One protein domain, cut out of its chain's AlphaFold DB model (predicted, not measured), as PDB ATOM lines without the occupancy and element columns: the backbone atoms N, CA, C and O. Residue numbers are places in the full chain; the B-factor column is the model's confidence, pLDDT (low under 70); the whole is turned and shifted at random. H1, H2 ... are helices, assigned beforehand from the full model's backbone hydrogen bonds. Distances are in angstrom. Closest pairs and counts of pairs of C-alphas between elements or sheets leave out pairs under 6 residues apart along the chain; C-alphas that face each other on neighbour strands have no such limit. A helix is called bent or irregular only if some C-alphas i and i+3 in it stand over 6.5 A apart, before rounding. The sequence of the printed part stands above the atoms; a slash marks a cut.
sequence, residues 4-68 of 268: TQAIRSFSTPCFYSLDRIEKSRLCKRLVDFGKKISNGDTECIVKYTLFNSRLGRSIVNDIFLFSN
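Overview. This is residues 4 to 68 of the 268 residues of an uncharacterized protein of Smittium culicis (UniProt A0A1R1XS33). Three helices in succession make an open C: H2 is one arm, H3 the short piece across one end, H4 the other arm, with an empty middle between H2 and H4. The short helix H1 lies off to the side of H2, touching no helix, and a long link joins it to H2. The 65 printed residues include four named helices, in the order H1, H2, H3, H4, and no named strand, and the class is all helix. The whole is loose, with a radius of gyration of the C-alphas of 13.5 A and spans of 31 by 29 by 20 A.

Along the chain. H1 is residues 4 to 8, 6.1 A long from its first C-alpha, at (-36.941, -1.859, 38.156), to its last. H2, the longest helix, is residues 20 to 37 and 25.9 A long, beginning at C-alpha 20 at (-18.009, -0.357, 56.593). H3 is residues 42 to 52, 14.8 A long; it is neither bent nor irregular, but only just: C-alphas 49 and 52 are 6.1 A apart. H4 is residues 54 to 66, 19.0 A long, ending at C-alpha 66 at (-13.540, 16.746, 43.992).

Arrangement. H1 is apart from H2, H3 and H4. H2 touches H3 with residues 31 to 35 alone; their closest C-alphas, of Lys 35 and Thr 42, are 5.1 A apart, and the helices are about perpendicular at 86 degrees. H3 and H4 touch only at the corner by their link, H4 with residues 55 to 60 alone; their closest C-alphas, of Leu 50 and Gly 56, are 4.2 A apart. Their lines are about perpendicular, at 80 degrees. H2 and H4 are apart. Every O i to N i+4 pair is within hydrogen-bond range in H1, H2 and H3; in H4, 8 of 9 are.

Size, cuts and confidence. The C-alphas of Gln 5 and Asn 68, 37.6 A apart, are the two farthest apart. The printed part has no cut. The link from H1 to H2 is long, with 11 residues; those from H2 to H3 and from H3 to H4 are tight. Residues 62 to 68, of which 62 to 66 belong to H4, stand free. The mean pLDDT of the printed part is 76.5, and residues 4 to 14 and 62 to 68 are under 70.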
ATOM      1  N   THR A   4     -36.184  -2.724  37.243       57.06
ATOM      2  CA  THR A   4     -36.941  -1.859  38.156       57.06
ATOM      3  C   THR A   4     -37.366  -2.532  39.462       57.06
ATOM      4  O   THR A   4     -37.415  -1.872  40.494       57.06
ATOM      5  N   GLN A   5     -37.656  -3.832  39.453       57.81
ATOM      6  CA  GLN A   5     -38.069  -4.588  40.639       57.81
ATOM      7  C   GLN A   5     -36.863  -4.957  41.517       57.81
ATOM      8  O   GLN A   5     -36.961  -4.914  42.739       57.81
ATOM      9  N   ALA A   6     -35.709  -5.225  40.893       57.16
ATOM     10  CA  ALA A   6     -34.432  -5.360  41.592       57.16
ATOM     11  C   ALA A   6     -34.060  -4.039  42.275       57.16
ATOM     12  O   ALA A   6     -33.843  -4.035  43.479       57.16
ATOM     13  N   ILE A   7     -34.090  -2.916  41.549       61.75
ATOM     14  CA  ILE A   7     -33.738  -1.587  42.082       61.75
ATOM     15  C   ILE A   7     -34.671  -1.163  43.232       61.75
ATOM     16  O   ILE A   7     -34.196  -0.682  44.253       61.75
ATOM     17  N   ARG A   8     -35.986  -1.406  43.122       57.06
ATOM     18  CA  ARG A   8     -36.961  -1.079  44.185       57.06
ATOM     19  C   ARG A   8     -36.806  -1.907  45.461       57.06
ATOM     20  O   ARG A   8     -37.251  -1.461  46.511       57.06
ATOM     21  N   SER A   9     -36.181  -3.083  45.390       55.03
ATOM     22  CA  SER A   9     -35.865  -3.870  46.590       55.03
ATOM     23  C   SER A   9     -34.689  -3.300  47.399       55.03
ATOM     24  O   SER A   9     -34.488  -3.696  48.544       55.03
ATOM     25  N   PHE A  10     -33.940  -2.335  46.847       58.84
ATOM     26  CA  PHE A  10     -32.888  -1.598  47.553       58.84
ATOM     27  C   PHE A  10     -33.468  -0.337  48.210       58.84
ATOM     28  O   PHE A  10     -33.178   0.783  47.801       58.84
ATOM     29  N   SER A  11     -34.306  -0.510  49.234       53.88
ATOM     30  CA  SER A  11     -34.561   0.576  50.185       53.88
ATOM     31  C   SER A  11     -33.459   0.528  51.235       53.88
ATOM     32  O   SER A  11     -33.494  -0.284  52.157       53.88
ATOM     33  N   THR A  12     -32.423   1.335  51.038       58.34
ATOM     34  CA  THR A  12     -31.309   1.459  51.982       58.34
ATOM     35  C   THR A  12     -31.056   2.931  52.274       58.34
ATOM     36  O   THR A  12     -31.189   3.751  51.360       58.34
ATOM     37  N   PRO A  13     -30.690   3.282  53.520       60.69
ATOM     38  CA  PRO A  13     -30.296   4.640  53.867       60.69
ATOM     39  C   PRO A  13     -29.109   5.078  52.997       60.69
ATOM     40  O   PRO A  13     -28.410   4.245  52.412       60.69
ATOM     41  N   CYS A  14     -28.917   6.392  52.874       68.62
ATOM     42  CA  CYS A  14     -27.866   7.005  52.060       68.62
ATOM     43  C   CYS A  14     -26.533   6.240  52.180       68.62
ATOM     44  O   CYS A  14     -26.108   5.912  53.285       68.62
ATOM     45  N   PHE A  15     -25.838   5.975  51.063       74.19
ATOM     46  CA  PHE A  15     -24.584   5.201  51.077       74.19
ATOM     47  C   PHE A  15     -23.570   5.735  52.101       74.19
ATOM     48  O   PHE A  15     -22.824   4.964  52.698       74.19
ATOM     49  N   TYR A  16     -23.572   7.047  52.351       71.06
ATOM     50  CA  TYR A  16     -22.718   7.686  53.348       71.06
ATOM     51  C   TYR A  16     -22.973   7.214  54.782       71.06
ATOM     52  O   TYR A  16     -21.999   7.006  55.509       71.06
ATOM     53  N   SER A  17     -24.232   7.001  55.168       79.69
ATOM     54  CA  SER A  17     -24.626   6.641  56.536       79.69
ATOM     55  C   SER A  17     -24.458   5.156  56.866       79.69
ATOM     56  O   SER A  17     -24.661   4.775  58.012       79.69
ATOM     57  N   LEU A  18     -24.103   4.321  55.885       82.06
ATOM     58  CA  LEU A  18     -23.853   2.891  56.089       82.06
ATOM     59  C   LEU A  18     -22.517   2.639  56.800       82.06
ATOM     60  O   LEU A  18     -21.527   3.357  56.573       82.06
ATOM     61  N   ASP A  19     -22.458   1.571  57.594       86.00
ATOM     62  CA  ASP A  19     -21.203   1.116  58.191       86.00
ATOM     63  C   ASP A  19     -20.258   0.499  57.132       86.00
ATOM     64  O   ASP A  19     -20.600   0.303  55.958       86.00
ATOM     65  N   ARG A  20     -19.012   0.201  57.519       87.62
ATOM     66  CA  ARG A  20     -18.009  -0.357  56.593       87.62
ATOM     67  C   ARG A  20     -18.422  -1.723  56.023       87.62
ATOM     68  O   ARG A  20     -18.110  -2.021  54.866       87.62
ATOM     69  N   ILE A  21     -19.083  -2.560  56.818       90.00
ATOM     70  CA  ILE A  21     -19.473  -3.925  56.446       90.00
ATOM     71  C   ILE A  21     -20.645  -3.876  55.462       90.00
ATOM     72  O   ILE A  21     -20.636  -4.569  54.444       90.00
ATOM     73  N   GLU A  22     -21.627  -3.024  55.721       84.81
ATOM     74  CA  GLU A  22     -22.785  -2.759  54.878       84.81
ATOM     75  C   GLU A  22     -22.379  -2.159  53.536       84.81
ATOM     76  O   GLU A  22     -22.822  -2.657  52.498       84.81
ATOM     77  N   LYS A  23     -21.467  -1.176  53.534       84.88
ATOM     78  CA  LYS A  23     -20.870  -0.629  52.302       84.88
ATOM     79  C   LYS A  23     -20.244  -1.734  51.459       84.88
ATOM     80  O   LYS A  23     -20.545  -1.853  50.273       84.88
ATOM     81  N   SER A  24     -19.434  -2.592  52.080       88.00
ATOM     82  CA  SER A  24     -18.789  -3.718  51.397       88.00
ATOM     83  C   SER A  24     -19.807  -4.719  50.831       88.00
ATOM     84  O   SER A  24     -19.715  -5.122  49.670       88.00
ATOM     85  N   ARG A  25     -20.842  -5.069  51.607       87.94
ATOM     86  CA  ARG A  25     -21.935  -5.951  51.157       87.94
ATOM     87  C   ARG A  25     -22.707  -5.351  49.984       87.94
ATOM     88  O   ARG A  25     -23.040  -6.077  49.048       87.94
ATOM     89  N   LEU A  26     -22.981  -4.048  50.012       84.81
ATOM     90  CA  LEU A  26     -23.685  -3.353  48.940       84.81
ATOM     91  C   LEU A  26     -22.838  -3.289  47.660       84.81
ATOM     92  O   LEU A  26     -23.336  -3.629  46.588       84.81
ATOM     93  N   CYS A  27     -21.546  -2.959  47.770       85.94
ATOM     94  CA  CYS A  27     -20.609  -3.002  46.645       85.94
ATOM     95  C   CYS A  27     -20.503  -4.409  46.044       85.94
ATOM     96  O   CYS A  27     -20.541  -4.555  44.824       85.94
ATOM     97  N   LYS A  28     -20.448  -5.459  46.876       89.56
ATOM     98  CA  LYS A  28     -20.451  -6.850  46.400       89.56
ATOM     99  C   LYS A  28     -21.707  -7.167  45.585       89.56
ATOM    100  O   LYS A  28     -21.598  -7.695  44.484       89.56
ATOM    101  N   ARG A  29     -22.891  -6.776  46.074       86.94
ATOM    102  CA  ARG A  29     -24.158  -6.953  45.339       86.94
ATOM    103  C   ARG A  29     -24.172  -6.193  44.013       86.94
ATOM    104  O   ARG A  29     -24.675  -6.724  43.030       86.94
ATOM    105  N   LEU A  30     -23.620  -4.979  43.980       85.56
ATOM    106  CA  LEU A  30     -23.490  -4.189  42.755       85.56
ATOM    107  C   LEU A  30     -22.595  -4.898  41.727       85.56
ATOM    108  O   LEU A  30     -22.966  -4.993  40.561       85.56
ATOM    109  N   VAL A  31     -21.459  -5.449  42.162       87.19
ATOM    110  CA  VAL A  31     -20.553  -6.227  41.301       87.19
ATOM    111  C   VAL A  31     -21.222  -7.509  40.808       87.19
ATOM    112  O   VAL A  31     -21.166  -7.801  39.618       87.19
ATOM    113  N   ASP A  32     -21.900  -8.255  41.681       87.94
ATOM    114  CA  ASP A  32     -22.610  -9.483  41.303       87.94
ATOM    115  C   ASP A  32     -23.757  -9.198  40.323       87.94
ATOM    116  O   ASP A  32     -23.999  -9.966  39.389       87.94
ATOM    117  N   PHE A  33     -24.448  -8.068  40.496       84.69
ATOM    118  CA  PHE A  33     -25.436  -7.593  39.535       84.69
ATOM    119  C   PHE A  33     -24.777  -7.233  38.202       84.69
ATOM    120  O   PHE A  33     -25.238  -7.694  37.162       84.69
ATOM    121  N   GLY A  34     -23.664  -6.494  38.243       85.38
ATOM    122  CA  GLY A  34     -22.818  -6.178  37.095       85.38
ATOM    123  C   GLY A  34     -22.424  -7.423  36.301       85.38
ATOM    124  O   GLY A  34     -22.625  -7.458  35.090       85.38
ATOM    125  N   LYS A  35     -21.971  -8.485  36.977       88.38
ATOM    126  CA  LYS A  35     -21.642  -9.786  36.363       88.38
ATOM    127  C   LYS A  35     -22.836 -10.412  35.649       88.38
ATOM    128  O   LYS A  35     -22.686 -10.895  34.531       88.38
ATOM    129  N   LYS A  36     -24.023 -10.368  36.264       87.75
ATOM    130  CA  LYS A  36     -25.256 -10.914  35.671       87.75
ATOM    131  C   LYS A  36     -25.686 -10.167  34.411       87.75
ATOM    132  O   LYS A  36     -26.136 -10.807  33.470       87.75
ATOM    133  N   ILE A  37     -25.563  -8.839  34.384       85.31
ATOM    134  CA  ILE A  37     -25.982  -8.029  33.226       85.31
ATOM    135  C   ILE A  37     -24.934  -7.981  32.107       85.31
ATOM    136  O   ILE A  37     -25.295  -7.784  30.953       85.31
ATOM    137  N   SER A  38     -23.653  -8.164  32.437       85.75
ATOM    138  CA  SER A  38     -22.533  -8.157  31.484       85.75
ATOM    139  C   SER A  38     -22.169  -9.536  30.939       85.75
ATOM    140  O   SER A  38     -21.222  -9.649  30.165       85.75
ATOM    141  N   ASN A  39     -22.862 -10.592  31.373       86.94
ATOM    142  CA  ASN A  39     -22.482 -11.975  31.088       86.94
ATOM    143  C   ASN A  39     -21.017 -12.290  31.479       86.94
ATOM    144  O   ASN A  39     -20.314 -13.014  30.780       86.94
ATOM    145  N   GLY A  40     -20.548 -11.712  32.593       83.94
ATOM    146  CA  GLY A  40     -19.192 -11.891  33.123       83.94
ATOM    147  C   GLY A  40     -18.239 -10.709  32.911       83.94
ATOM    148  O   GLY A  40     -17.352 -10.521  33.742       83.94
ATOM    149  N   ASP A  41     -18.448  -9.855  31.902       87.06
ATOM    150  CA  ASP A  41     -17.576  -8.695  31.627       87.06
ATOM    151  C   ASP A  41     -17.992  -7.432  32.403       87.06
ATOM    152  O   ASP A  41     -18.485  -6.422  31.883       87.06
ATOM    153  N   THR A  42     -17.819  -7.504  33.721       86.25
ATOM    154  CA  THR A  42     -18.216  -6.406  34.615       86.25
ATOM    155  C   THR A  42     -17.362  -5.161  34.399       86.25
ATOM    156  O   THR A  42     -17.847  -4.044  34.580       86.25
ATOM    157  N   GLU A  43     -16.108  -5.339  33.989       85.38
ATOM    158  CA  GLU A  43     -15.174  -4.246  33.750       85.38
ATOM    159  C   GLU A  43     -15.636  -3.366  32.586       85.38
ATOM    160  O   GLU A  43     -15.673  -2.141  32.729       85.38
ATOM    161  N   CYS A  44     -16.062  -3.967  31.469       84.31
ATOM    162  CA  CYS A  44     -16.532  -3.213  30.313       84.31
ATOM    163  C   CYS A  44     -17.802  -2.413  30.626       84.31
ATOM    164  O   CYS A  44     -17.888  -1.231  30.278       84.31
ATOM    165  N   ILE A  45     -18.767  -2.997  31.351       86.94
ATOM    166  CA  ILE A  45     -19.970  -2.261  31.768       86.94
ATOM    167  C   ILE A  45     -19.620  -1.115  32.714       86.94
ATOM    168  O   ILE A  45     -20.126  -0.011  32.525       86.94
ATOM    169  N   VAL A  46     -18.746  -1.319  33.702       84.50
ATOM    170  CA  VAL A  46     -18.356  -0.246  34.632       84.50
ATOM    171  C   VAL A  46     -17.614   0.871  33.894       84.50
ATOM    172  O   VAL A  46     -17.976   2.037  34.049       84.50
ATOM    173  N   LYS A  47     -16.653   0.533  33.022       83.62
ATOM    174  CA  LYS A  47     -15.934   1.506  32.181       83.62
ATOM    175  C   LYS A  47     -16.886   2.296  31.291       83.62
ATOM    176  O   LYS A  47     -16.828   3.523  31.260       83.62
ATOM    177  N   TYR A  48     -17.797   1.618  30.600       84.25
ATOM    178  CA  TYR A  48     -18.771   2.284  29.743       84.25
ATOM    179  C   TYR A  48     -19.716   3.179  30.551       84.25
ATOM    180  O   TYR A  48     -19.991   4.313  30.155       84.25
ATOM    181  N   THR A  49     -20.171   2.704  31.713       84.31
ATOM    182  CA  THR A  49     -21.073   3.460  32.586       84.31
ATOM    183  C   THR A  49     -20.398   4.722  33.100       84.31
ATOM    184  O   THR A  49     -21.027   5.768  33.033       84.31
ATOM    185  N   LEU A  50     -19.137   4.663  33.537       79.44
ATOM    186  CA  LEU A  50     -18.407   5.812  34.081       79.44
ATOM    187  C   LEU A  50     -17.931   6.790  32.997       79.44
ATOM    188  O   LEU A  50     -18.157   7.987  33.124       79.44
ATOM    189  N   PHE A  51     -17.315   6.307  31.916       75.88
ATOM    190  CA  PHE A  51     -16.609   7.182  30.968       75.88
ATOM    191  C   PHE A  51     -17.402   7.513  29.699       75.88
ATOM    192  O   PHE A  51     -17.255   8.602  29.147       75.88
ATOM    193  N   ASN A  52     -18.271   6.611  29.234       78.06
ATOM    194  CA  ASN A  52     -18.946   6.769  27.940       78.06
ATOM    195  C   ASN A  52     -20.413   7.189  28.076       78.06
ATOM    196  O   ASN A  52     -20.921   7.946  27.237       78.06
ATOM    197  N   SER A  53     -21.091   6.757  29.143       82.38
ATOM    198  CA  SER A  53     -22.495   7.088  29.373       82.38
ATOM    199  C   SER A  53     -22.689   8.579  29.671       82.38
ATOM    200  O   SER A  53     -21.829   9.247  30.249       82.38
ATOM    201  N   ARG A  54     -23.850   9.120  29.275       75.00
ATOM    202  CA  ARG A  54     -24.202  10.527  29.540       75.00
ATOM    203  C   ARG A  54     -24.270  10.828  31.043       75.00
ATOM    204  O   ARG A  54     -23.884  11.914  31.452       75.00
ATOM    205  N   LEU A  55     -24.731   9.864  31.843       73.44
ATOM    206  CA  LEU A  55     -24.881  10.005  33.295       73.44
ATOM    207  C   LEU A  55     -23.539   9.876  34.028       73.44
ATOM    208  O   LEU A  55     -23.244  10.669  34.916       73.44
ATOM    209  N   GLY A  56     -22.697   8.921  33.629       75.94
ATOM    210  CA  GLY A  56     -21.394   8.716  34.260       75.94
ATOM    211  C   GLY A  56     -20.395   9.818  33.965       75.94
ATOM    212  O   GLY A  56     -19.633  10.168  34.856       75.94
ATOM    213  N   ARG A  57     -20.456  10.448  32.782       73.50
ATOM    214  CA  ARG A  57     -19.625  11.624  32.490       73.50
ATOM    215  C   ARG A  57     -19.826  12.750  33.503       73.50
ATOM    216  O   ARG A  57     -18.845  13.377  33.881       73.50
ATOM    217  N   SER A  58     -21.058  12.980  33.970       74.25
ATOM    218  CA  SER A  58     -21.318  13.952  35.043       74.25
ATOM    219  C   SER A  58     -20.606  13.542  36.330       74.25
ATOM    220  O   SER A  58     -19.842  14.321  36.877       74.25
ATOM    221  N   ILE A  59     -20.773  12.282  36.742       74.94
ATOM    222  CA  ILE A  59     -20.181  11.742  37.972       74.94
ATOM    223  C   ILE A  59     -18.649  11.783  37.919       74.94
ATOM    224  O   ILE A  59     -18.012  12.173  38.889       74.94
ATOM    225  N   VAL A  60     -18.039  11.399  36.796       73.25
ATOM    226  CA  VAL A  60     -16.580  11.433  36.623       73.25
ATOM    227  C   VAL A  60     -16.068  12.866  36.633       73.25
ATOM    228  O   VAL A  60     -15.057  13.119  37.277       73.25
ATOM    229  N   ASN A  61     -16.762  13.807  35.989       70.50
ATOM    230  CA  ASN A  61     -16.402  15.221  36.062       70.50
ATOM    231  C   ASN A  61     -16.478  15.736  37.505       70.50
ATOM    232  O   ASN A  61     -15.541  16.385  37.958       70.50
ATOM    233  N   ASP A  62     -17.530  15.384  38.245       68.12
ATOM    234  CA  ASP A  62     -17.693  15.767  39.649       68.12
ATOM    235  C   ASP A  62     -16.599  15.148  40.535       68.12
ATOM    236  O   ASP A  62     -16.012  15.842  41.360       68.12
ATOM    237  N   ILE A  63     -16.250  13.875  40.322       69.25
ATOM    238  CA  ILE A  63     -15.150  13.194  41.024       69.25
ATOM    239  C   ILE A  63     -13.806  13.843  40.686       69.25
ATOM    240  O   ILE A  63     -13.007  14.084  41.588       69.25
ATOM    241  N   PHE A  64     -13.542  14.159  39.417       63.50
ATOM    242  CA  PHE A  64     -12.297  14.806  38.998       63.50
ATOM    243  C   PHE A  64     -12.174  16.218  39.594       63.50
ATOM    244  O   PHE A  64     -11.089  16.622  40.006       63.50
ATOM    245  N   LEU A  65     -13.297  16.933  39.722       61.34
ATOM    246  CA  LEU A  65     -13.390  18.229  40.401       61.34
ATOM    247  C   LEU A  65     -13.230  18.121  41.932       61.34
ATOM    248  O   LEU A  65     -12.723  19.056  42.551       61.34
ATOM    249  N   PHE A  66     -13.650  17.007  42.546       54.09
ATOM    250  CA  PHE A  66     -13.540  16.746  43.992       54.09
ATOM    251  C   PHE A  66     -12.186  16.174  44.429       54.09
ATOM    252  O   PHE A  66     -11.769  16.387  45.561       54.09
ATOM    253  N   SER A  67     -11.483  15.440  43.566       59.84
ATOM    254  CA  SER A  67     -10.322  14.627  43.972       59.84
ATOM    255  C   SER A  67      -9.063  15.437  44.300       59.84
ATOM    256  O   SER A  67      -8.027  14.862  44.626       59.84
ATOM    257  N   ASN A  68      -9.111  16.767  44.205       67.56
ATOM    258  CA  ASN A  68      -7.941  17.600  44.421       67.56
ATOM    259  C   ASN A  68      -8.325  18.920  45.105       67.56
ATOM    260  O   ASN A  68      -8.204  19.998  44.525       67.56
TER     261      ASN A  68